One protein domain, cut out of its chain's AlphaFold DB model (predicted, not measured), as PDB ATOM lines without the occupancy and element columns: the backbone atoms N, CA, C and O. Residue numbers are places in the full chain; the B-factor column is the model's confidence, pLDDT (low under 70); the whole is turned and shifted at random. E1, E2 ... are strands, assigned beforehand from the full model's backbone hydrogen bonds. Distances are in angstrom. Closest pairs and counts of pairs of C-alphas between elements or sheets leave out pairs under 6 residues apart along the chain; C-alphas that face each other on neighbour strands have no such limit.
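What this domain is: This is residues 3 to 69 of the 374 residues of the protein "Hypothetical protein" of Brandtodinium nutricula (UniProt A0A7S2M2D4). With little regular structure, the domain is a small twisted sheet, E1 E2 E3 E4 in order, elongated between the E1-E2 turn and the tail of an unnamed stretch, residues 40 to 69. Its strands form an antiparallel meander, each the neighbour of the one before. The 67 printed residues include four named strands, 20 residues, and no named helix: all strand. It is only just compact, close to loose, radius of gyration of the C-alphas 12.7 A, spanning 43 by 23 by 19 A.

How they stand to each other: E1, residues 3 to 8, and E2, residues 15 to 21, form a hairpin at 146 degrees; N 6 and O 17, 2.8 A apart, are within hydrogen-bond range. E2 and E3, residues 27 to 30, form another at 136 degrees, with N 20 and O 29 at 2.8 A. E3 and E4, residues 37 to 39, form the third at 151 degrees, with N 28 and O 38 at 2.9 A. Edge strands E1 and E4 are apart.

Where its parts are: E1, 15.5 A long, begins at C-alpha 3 (-48.569, -50.290, 27.218). E2 measures 18.4 A, E3 10.4 A. E4, 7.2 A, ends at C-alpha 39 (-51.972, -45.172, 40.562).

The domain as a whole: The printed part has no cut and no long link. C-alphas 12 and 67, the farthest apart, are separated by 43.8 A. Residues 7 to 15, 42 to 43 and 64 to 69 have pLDDT under 70.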
ATOM      1  N   GLU A   3     -47.420 -50.947  27.830       78.88
ATOM      2  CA  GLU A   3     -48.569 -50.290  27.218       78.88
ATOM      3  C   GLU A   3     -49.805 -51.190  27.327       78.88
ATOM      4  O   GLU A   3     -49.772 -52.367  26.963       78.88
ATOM      5  N   HIS A   4     -50.895 -50.634  27.846       79.56
ATOM      6  CA  HIS A   4     -52.177 -51.311  27.970       79.56
ATOM      7  C   HIS A   4     -53.294 -50.383  27.499       79.56
ATOM      8  O   HIS A   4     -53.407 -49.257  27.977       79.56
ATOM      9  N   GLU A   5     -54.146 -50.857  26.596       80.19
ATOM     10  CA  GLU A   5     -55.362 -50.142  26.215       80.19
ATOM     11  C   GLU A   5     -56.478 -50.458  27.217       80.19
ATOM     12  O   GLU A   5     -56.795 -51.623  27.473       80.19
ATOM     13  N   VAL A   6     -57.061 -49.417  27.805       74.75
ATOM     14  CA  VAL A   6     -58.189 -49.516  28.730       74.75
ATOM     15  C   VAL A   6     -59.325 -48.659  28.198       74.75
ATOM     16  O   VAL A   6     -59.178 -47.452  28.009       74.75
ATOM     17  N   VAL A   7     -60.478 -49.284  27.978       69.69
ATOM     18  CA  VAL A   7     -61.717 -48.575  27.656       69.69
ATOM     19  C   VAL A   7     -62.386 -48.198  28.966       69.69
ATOM     20  O   VAL A   7     -62.795 -49.075  29.729       69.69
ATOM     21  N   ILE A   8     -62.471 -46.898  29.239       61.88
ATOM     22  CA  ILE A   8     -63.210 -46.381  30.389       61.88
ATOM     23  C   ILE A   8     -64.588 -45.982  29.878       61.88
ATOM     24  O   ILE A   8     -64.743 -44.967  29.198       61.88
ATOM     25  N   ASP A   9     -65.579 -46.816  30.180       55.03
ATOM     26  CA  ASP A   9     -66.973 -46.533  29.863       55.03
ATOM     27  C   ASP A   9     -67.604 -45.704  30.984       55.03
ATOM     28  O   ASP A   9     -67.704 -46.146  32.128       55.03
ATOM     29  N   ASN A  10     -67.987 -44.475  30.657       55.34
ATOM     30  CA  ASN A  10     -68.688 -43.561  31.553       55.34
ATOM     31  C   ASN A  10     -70.207 -43.532  31.294       55.34
ATOM     32  O   ASN A  10     -70.891 -42.689  31.868       55.34
ATOM     33  N   GLY A  11     -70.731 -44.432  30.452       47.44
ATOM     34  CA  GLY A  11     -72.148 -44.503  30.094       47.44
ATOM     35  C   GLY A  11     -72.539 -43.722  28.835       47.44
ATOM     36  O   GLY A  11     -73.678 -43.863  28.397       47.44
ATOM     37  N   ASP A  12     -71.614 -42.974  28.216       49.72
ATOM     38  CA  ASP A  12     -71.853 -42.158  27.008       49.72
ATOM     39  C   ASP A  12     -71.078 -42.660  25.768       49.72
ATOM     40  O   ASP A  12     -70.857 -41.923  24.807       49.72
ATOM     41  N   GLY A  13     -70.671 -43.934  25.771       55.84
ATOM     42  CA  GLY A  13     -69.783 -44.508  24.760       55.84
ATOM     43  C   GLY A  13     -68.327 -44.292  25.160       55.84
ATOM     44  O   GLY A  13     -67.744 -43.246  24.890       55.84
ATOM     45  N   GLY A  14     -67.760 -45.283  25.852       54.62
ATOM     46  CA  GLY A  14     -66.459 -45.179  26.511       54.62
ATOM     47  C   GLY A  14     -65.313 -44.647  25.648       54.62
ATOM     48  O   GLY A  14     -65.172 -44.989  24.473       54.62
ATOM     49  N   ASN A  15     -64.447 -43.849  26.273       69.94
ATOM     50  CA  ASN A  15     -63.196 -43.411  25.668       69.94
ATOM     51  C   ASN A  15     -62.134 -44.501  25.868       69.94
ATOM     52  O   ASN A  15     -61.915 -44.984  26.984       69.94
ATOM     53  N   ALA A  16     -61.467 -44.888  24.782       75.06
ATOM     54  CA  ALA A  16     -60.295 -45.751  24.841       75.06
ATOM     55  C   ALA A  16     -59.066 -44.914  25.212       75.06
ATOM     56  O   ALA A  16     -58.731 -43.942  24.534       75.06
ATOM     57  N   HIS A  17     -58.398 -45.294  26.296       80.88
ATOM     58  CA  HIS A  17     -57.169 -44.671  26.758       80.88
ATOM     59  C   HIS A  17     -56.031 -45.686  26.731       80.88
ATOM     60  O   HIS A  17     -56.156 -46.797  27.240       80.88
ATOM     61  N   GLN A  18     -54.887 -45.285  26.185       83.00
ATOM     62  CA  GLN A  18     -53.650 -46.046  26.330       83.00
ATOM     63  C   GLN A  18     -52.958 -45.643  27.633       83.00
ATOM     64  O   GLN A  18     -52.712 -44.461  27.879       83.00
ATOM     65  N   LEU A  19     -52.653 -46.626  28.473       89.69
ATOM     66  CA  LEU A  19     -51.974 -46.459  29.750       89.69
ATOM     67  C   LEU A  19     -50.563 -47.042  29.669       89.69
ATOM     68  O   LEU A  19     -50.372 -48.175  29.234       89.69
ATOM     69  N   PHE A  20     -49.582 -46.293  30.159       87.75
ATOM     70  CA  PHE A  20     -48.191 -46.721  30.274       87.75
ATOM     71  C   PHE A  20     -47.849 -46.924  31.739       87.75
ATOM     72  O   PHE A  20     -47.746 -45.956  32.492       87.75
ATOM     73  N   PHE A  21     -47.697 -48.180  32.151       89.44
ATOM     74  CA  PHE A  21     -47.406 -48.520  33.541       89.44
ATOM     75  C   PHE A  21     -45.911 -48.459  33.846       89.44
ATOM     76  O   PHE A  21     -45.098 -48.869  33.019       89.44
ATOM     77  N   ASN A  22     -45.560 -48.039  35.064       87.88
ATOM     78  CA  ASN A  22     -44.199 -48.147  35.588       87.88
ATOM     79  C   ASN A  22     -43.751 -49.618  35.727       87.88
ATOM     80  O   ASN A  22     -44.562 -50.545  35.656       87.88
ATOM     81  N   CYS A  23     -42.461 -49.845  35.989       85.50
ATOM     82  CA  CYS A  23     -41.891 -51.193  36.105       85.50
ATOM     83  C   CYS A  23     -42.445 -52.049  37.252       85.50
ATOM     84  O   CYS A  23     -42.245 -53.259  37.256       85.50
ATOM     85  N   LYS A  24     -43.155 -51.445  38.211       80.50
ATOM     86  CA  LYS A  24     -43.799 -52.150  39.328       80.50
ATOM     87  C   LYS A  24     -45.290 -52.411  39.087       80.50
ATOM     88  O   LYS A  24     -45.911 -53.125  39.863       80.50
ATOM     89  N   GLY A  25     -45.872 -51.856  38.019       84.06
ATOM     90  CA  GLY A  25     -47.303 -51.956  37.723       84.06
ATOM     91  C   GLY A  25     -48.206 -51.223  38.722       84.06
ATOM     92  O   GLY A  25     -49.413 -51.427  38.704       84.06
ATOM     93  N   THR A  26     -47.645 -50.385  39.591       86.50
ATOM     94  CA  THR A  26     -48.371 -49.678  40.657       86.50
ATOM     95  C   THR A  26     -48.916 -48.334  40.199       86.50
ATOM     96  O   THR A  26     -49.796 -47.770  40.847       86.50
ATOM     97  N   ALA A  27     -48.407 -47.812  39.083       91.56
ATOM     98  CA  ALA A  27     -48.727 -46.481  38.604       91.56
ATOM     99  C   ALA A  27     -48.630 -46.365  37.089       91.56
ATOM    100  O   ALA A  27     -47.909 -47.139  36.458       91.56
ATOM    101  N   PHE A  28     -49.346 -45.400  36.511       93.31
ATOM    102  CA  PHE A  28     -49.458 -45.247  35.064       93.31
ATOM    103  C   PHE A  28     -49.538 -43.788  34.600       93.31
ATOM    104  O   PHE A  28     -49.911 -42.893  35.359       93.31
ATOM    105  N   ALA A  29     -49.216 -43.570  33.326       92.50
ATOM    106  CA  ALA A  29     -49.458 -42.331  32.589       92.50
ATOM    107  C   ALA A  29     -50.417 -42.587  31.418       92.50
ATOM    108  O   ALA A  29     -50.350 -43.644  30.791       92.50
ATOM    109  N   VAL A  30     -51.295 -41.631  31.115       91.00
ATOM    110  CA  VAL A  30     -52.274 -41.729  30.021       91.00
ATOM    111  C   VAL A  30     -51.703 -41.107  28.744       91.00
ATOM    112  O   VAL A  30     -51.261 -39.955  28.743       91.00
ATOM    113  N   ALA A  31     -51.741 -41.840  27.634       89.12
ATOM    114  CA  ALA A  31     -51.348 -41.337  26.320       89.12
ATOM    115  C   ALA A  31     -52.284 -40.212  25.861       89.12
ATOM    116  O   ALA A  31     -53.503 -40.334  25.959       89.12
ATOM    117  N   GLY A  32     -51.726 -39.105  25.364       82.94
ATOM    118  CA  GLY A  32     -52.509 -37.977  24.837       82.94
ATOM    119  C   GLY A  32     -53.348 -37.205  25.870       82.94
ATOM    120  O   GLY A  32     -53.933 -36.183  25.529       82.94
ATOM    121  N   GLY A  33     -53.374 -37.630  27.139       72.62
ATOM    122  CA  GLY A  33     -54.242 -37.086  28.190       72.62
ATOM    123  C   GLY A  33     -53.714 -35.834  28.899       72.62
ATOM    124  O   GLY A  33     -54.012 -35.642  30.072       72.62
ATOM    125  N   GLY A  34     -52.872 -35.014  28.261       78.94
ATOM    126  CA  GLY A  34     -52.376 -33.765  28.866       78.94
ATOM    127  C   GLY A  34     -51.565 -33.943  30.160       78.94
ATOM    128  O   GLY A  34     -51.594 -33.072  31.023       78.94
ATOM    129  N   GLY A  35     -50.867 -35.073  30.318       82.00
ATOM    130  CA  GLY A  35     -50.081 -35.372  31.523       82.00
ATOM    131  C   GLY A  35     -50.869 -36.047  32.650       82.00
ATOM    132  O   GLY A  35     -50.362 -36.147  33.765       82.00
ATOM    133  N   GLN A  36     -52.084 -36.533  32.378       90.44
ATOM    134  CA  GLN A  36     -52.828 -37.370  33.318       90.44
ATOM    135  C   GLN A  36     -52.007 -38.595  33.742       90.44
ATOM    136  O   GLN A  36     -51.526 -39.377  32.917       90.44
ATOM    137  N   ARG A  37     -51.865 -38.753  35.057       93.31
ATOM    138  CA  ARG A  37     -51.149 -39.843  35.720       93.31
ATOM    139  C   ARG A  37     -52.018 -40.384  36.844       93.31
ATOM    140  O   ARG A  37     -52.786 -39.643  37.454       93.31
ATOM    141  N   GLY A  38     -51.889 -41.674  37.106       91.31
ATOM    142  CA  GLY A  38     -52.679 -42.371  38.107       91.31
ATOM    143  C   GLY A  38     -51.877 -43.448  38.816       91.31
ATOM    144  O   GLY A  38     -50.733 -43.746  38.465       91.31
ATOM    145  N   PHE A  39     -52.501 -44.036  39.826       91.44
ATOM    146  CA  PHE A  39     -51.972 -45.172  40.562       91.44
ATOM    147  C   PHE A  39     -53.055 -46.218  40.782       91.44
ATOM    148  O   PHE A  39     -54.250 -45.933  40.706       91.44
ATOM    149  N   VAL A  40     -52.625 -47.453  41.010       79.94
ATOM    150  CA  VAL A  40     -53.516 -48.576  41.277       79.94
ATOM    151  C   VAL A  40     -53.971 -48.489  42.730       79.94
ATOM    152  O   VAL A  40     -53.165 -48.578  43.658       79.94
ATOM    153  N   LEU A  41     -55.275 -48.312  42.937       77.25
ATOM    154  CA  LEU A  41     -55.854 -48.316  44.278       77.25
ATOM    155  C   LEU A  41     -55.575 -49.652  44.979       77.25
ATOM    156  O   LEU A  41     -55.619 -50.718  44.367       77.25
ATOM    157  N   GLY A  42     -55.287 -49.586  46.280       63.50
ATOM    158  CA  GLY A  42     -54.922 -50.760  47.079       63.50
ATOM    159  C   GLY A  42     -53.444 -51.159  46.999       63.50
ATOM    160  O   GLY A  42     -53.040 -52.061  47.724       63.50
ATOM    161  N   ALA A  43     -52.621 -50.466  46.204       67.38
ATOM    162  CA  ALA A  43     -51.169 -50.671  46.163       67.38
ATOM    163  C   ALA A  43     -50.397 -49.949  47.293       67.38
ATOM    164  O   ALA A  43     -49.173 -49.934  47.277       67.38
ATOM    165  N   GLY A  44     -51.091 -49.358  48.274       79.56
ATOM    166  CA  GLY A  44     -50.469 -48.670  49.416       79.56
ATOM    167  C   GLY A  44     -49.947 -47.262  49.115       79.56
ATOM    168  O   GLY A  44     -49.211 -46.715  49.926       79.56
ATOM    169  N   HIS A  45     -50.335 -46.689  47.976       84.81
ATOM    170  CA  HIS A  45     -49.937 -45.352  47.559       84.81
ATOM    171  C   HIS A  45     -51.087 -44.363  47.696       84.81
ATOM    172  O   HIS A  45     -52.249 -44.722  47.499       84.81
ATOM    173  N   GLU A  46     -50.751 -43.113  47.999       89.25
ATOM    174  CA  GLU A  46     -51.730 -42.025  48.123       89.25
ATOM    175  C   GLU A  46     -51.698 -41.070  46.926       89.25
ATOM    176  O   GLU A  46     -52.651 -40.327  46.689       89.25
ATOM    177  N   THR A  47     -50.614 -41.095  46.143       93.00
ATOM    178  CA  THR A  47     -50.432 -40.221  44.979       93.00
ATOM    179  C   THR A  47     -49.772 -40.964  43.811       93.00
ATOM    180  O   THR A  47     -49.045 -41.937  44.032       93.00
ATOM    181  N   PRO A  48     -49.962 -40.505  42.555       92.06
ATOM    182  CA  PRO A  48     -49.244 -41.056  41.407       92.06
ATOM    183  C   PRO A  48     -47.721 -40.953  41.544       92.06
ATOM    184  O   PRO A  48     -47.016 -41.847  41.088       92.06
ATOM    185  N   ASP A  49     -47.207 -39.888  42.166       92.62
ATOM    186  CA  ASP A  49     -45.764 -39.685  42.329       92.62
ATOM    187  C   ASP A  49     -45.154 -40.664  43.335       92.62
ATOM    188  O   ASP A  49     -44.146 -41.294  43.023       92.62
ATOM    189  N   ASP A  50     -45.803 -40.866  44.484       92.19
ATOM    190  CA  ASP A  50     -45.409 -41.887  45.467       92.19
ATOM    191  C   ASP A  50     -45.449 -43.303  44.865       92.19
ATOM    192  O   ASP A  50     -44.540 -44.113  45.044       92.19
ATOM    193  N   ALA A  51     -46.465 -43.573  44.044       86.06
ATOM    194  CA  ALA A  51     -46.582 -44.832  43.322       86.06
ATOM    195  C   ALA A  51     -45.552 -44.997  42.191       86.06
ATOM    196  O   ALA A  51     -45.474 -46.072  41.588       86.06
ATOM    197  N   GLY A  52     -44.769 -43.958  41.881       91.00
ATOM    198  CA  GLY A  52     -43.768 -43.951  40.822       91.00
ATOM    199  C   GLY A  52     -44.375 -43.933  39.420       91.00
ATOM    200  O   GLY A  52     -43.885 -44.646  38.543       91.00
ATOM    201  N   ALA A  53     -45.464 -43.188  39.201       91.62
ATOM    202  CA  ALA A  53     -46.072 -43.029  37.880       91.62
ATOM    203  C   ALA A  53     -45.026 -42.511  36.881       91.62
ATOM    204  O   ALA A  53     -44.241 -41.628  37.228       91.62
ATOM    205  N   PRO A  54     -45.003 -42.980  35.627       88.06
ATOM    206  CA  PRO A  54     -44.100 -42.421  34.629       88.06
ATOM    207  C   PRO A  54     -44.416 -40.943  34.384       88.06
ATOM    208  O   PRO A  54     -45.585 -40.572  34.300       88.06
ATOM    209  N   ALA A  55     -43.395 -40.092  34.260       88.25
ATOM    210  CA  ALA A  55     -43.592 -38.683  33.899       88.25
ATOM    211  C   ALA A  55     -44.050 -38.517  32.439       88.25
ATOM    212  O   ALA A  55     -44.700 -37.536  32.091       88.25
ATOM    213  N   THR A  56     -43.728 -39.498  31.592       87.69
ATOM    214  CA  THR A  56     -44.092 -39.546  30.176       87.69
ATOM    215  C   THR A  56     -44.774 -40.873  29.839       87.69
ATOM    216  O   THR A  56     -44.388 -41.902  30.399       87.69
ATOM    217  N   PRO A  57     -45.742 -40.888  28.904       84.88
ATOM    218  CA  PRO A  57     -46.412 -42.101  28.438       84.88
ATOM    219  C   PRO A  57     -45.489 -42.888  27.492       84.88
ATOM    220  O   PRO A  57     -45.659 -42.885  26.278       84.88
ATOM    221  N   GLN A  58     -44.447 -43.493  28.051       86.56
ATOM    222  CA  GLN A  58     -43.501 -44.348  27.341       86.56
ATOM    223  C   GLN A  58     -43.326 -45.645  28.121       86.56
ATOM    224  O   GLN A  58     -43.438 -45.656  29.349       86.56
ATOM    225  N   VAL A  59     -43.050 -46.738  27.407       79.62
ATOM    226  CA  VAL A  59     -42.735 -48.024  28.034       79.62
ATOM    227  C   VAL A  59     -41.435 -47.851  28.825       79.62
ATOM    228  O   VAL A  59     -40.410 -47.530  28.223       79.62
ATOM    229  N   PRO A  60     -41.454 -48.013  30.157       80.06
ATOM    230  CA  PRO A  60     -40.251 -47.840  30.953       80.06
ATOM    231  C   PRO A  60     -39.260 -48.977  30.682       80.06
ATOM    232  O   PRO A  60     -39.652 -50.134  30.513       80.06
ATOM    233  N   ASP A  61     -37.970 -48.648  30.675       83.69
ATOM    234  CA  ASP A  61     -36.904 -49.647  30.662       83.69
ATOM    235  C   ASP A  61     -36.818 -50.323  32.036       83.69
ATOM    236  O   ASP A  61     -36.406 -49.725  33.030       83.69
ATOM    237  N   CYS A  62     -37.257 -51.578  32.089       81.12
ATOM    238  CA  CYS A  62     -37.322 -52.362  33.319       81.12
ATOM    239  C   CYS A  62     -36.168 -53.351  33.472       81.12
ATOM    240  O   CYS A  62     -36.245 -54.238  34.323       81.12
ATOM    241  N   THR A  63     -35.105 -53.220  32.678       73.44
ATOM    242  CA  THR A  63     -33.946 -54.122  32.750       73.44
ATOM    243  C   THR A  63     -33.282 -54.139  34.128       73.44
ATOM    244  O   THR A  63     -32.839 -55.198  34.567       73.44
ATOM    245  N   GLU A  64     -33.282 -53.021  34.858       58.38
ATOM    246  CA  GLU A  64     -32.734 -52.946  36.221       58.38
ATOM    247  C   GLU A  64     -33.721 -53.476  37.283       58.38
ATOM    248  O   GLU A  64     -33.331 -54.228  38.170       58.38
ATOM    249  N   VAL A  65     -35.028 -53.215  37.146       59.66
ATOM    250  CA  VAL A  65     -36.054 -53.738  38.080       59.66
ATOM    251  C   VAL A  65     -36.198 -55.263  37.969       59.66
ATOM    252  O   VAL A  65     -36.490 -55.943  38.951       59.66
ATOM    253  N   ALA A  66     -35.939 -55.829  36.787       53.12
ATOM    254  CA  ALA A  66     -35.858 -57.274  36.595       53.12
ATOM    255  C   ALA A  66     -34.687 -57.914  37.368       53.12
ATOM    256  O   ALA A  66     -34.800 -59.073  37.766       53.12
ATOM    257  N   LYS A  67     -33.600 -57.167  37.625       51.00
ATOM    258  CA  LYS A  67     -32.483 -57.600  38.484       51.00
ATOM    259  C   LYS A  67     -32.792 -57.427  39.976       51.00
ATOM    260  O   LYS A  67     -32.232 -58.148  40.790       51.00
ATOM    261  N   GLU A  68     -33.707 -56.519  40.324       44.19
ATOM    262  CA  GLU A  68     -34.206 -56.301  41.693       44.19
ATOM    263  C   GLU A  68     -35.361 -57.235  42.100       44.19
ATOM    264  O   GLU A  68     -35.879 -57.113  43.215       44.19
ATOM    265  N   ARG A  69     -35.787 -58.184  41.245       43.56
ATOM    266  CA  ARG A  69     -36.697 -59.263  41.671       43.56
ATOM    267  C   ARG A  69     -36.057 -59.961  42.865       43.56
ATOM    268  O   ARG A  69     -35.041 -60.607  42.673       43.56
TER     269      ARG A  69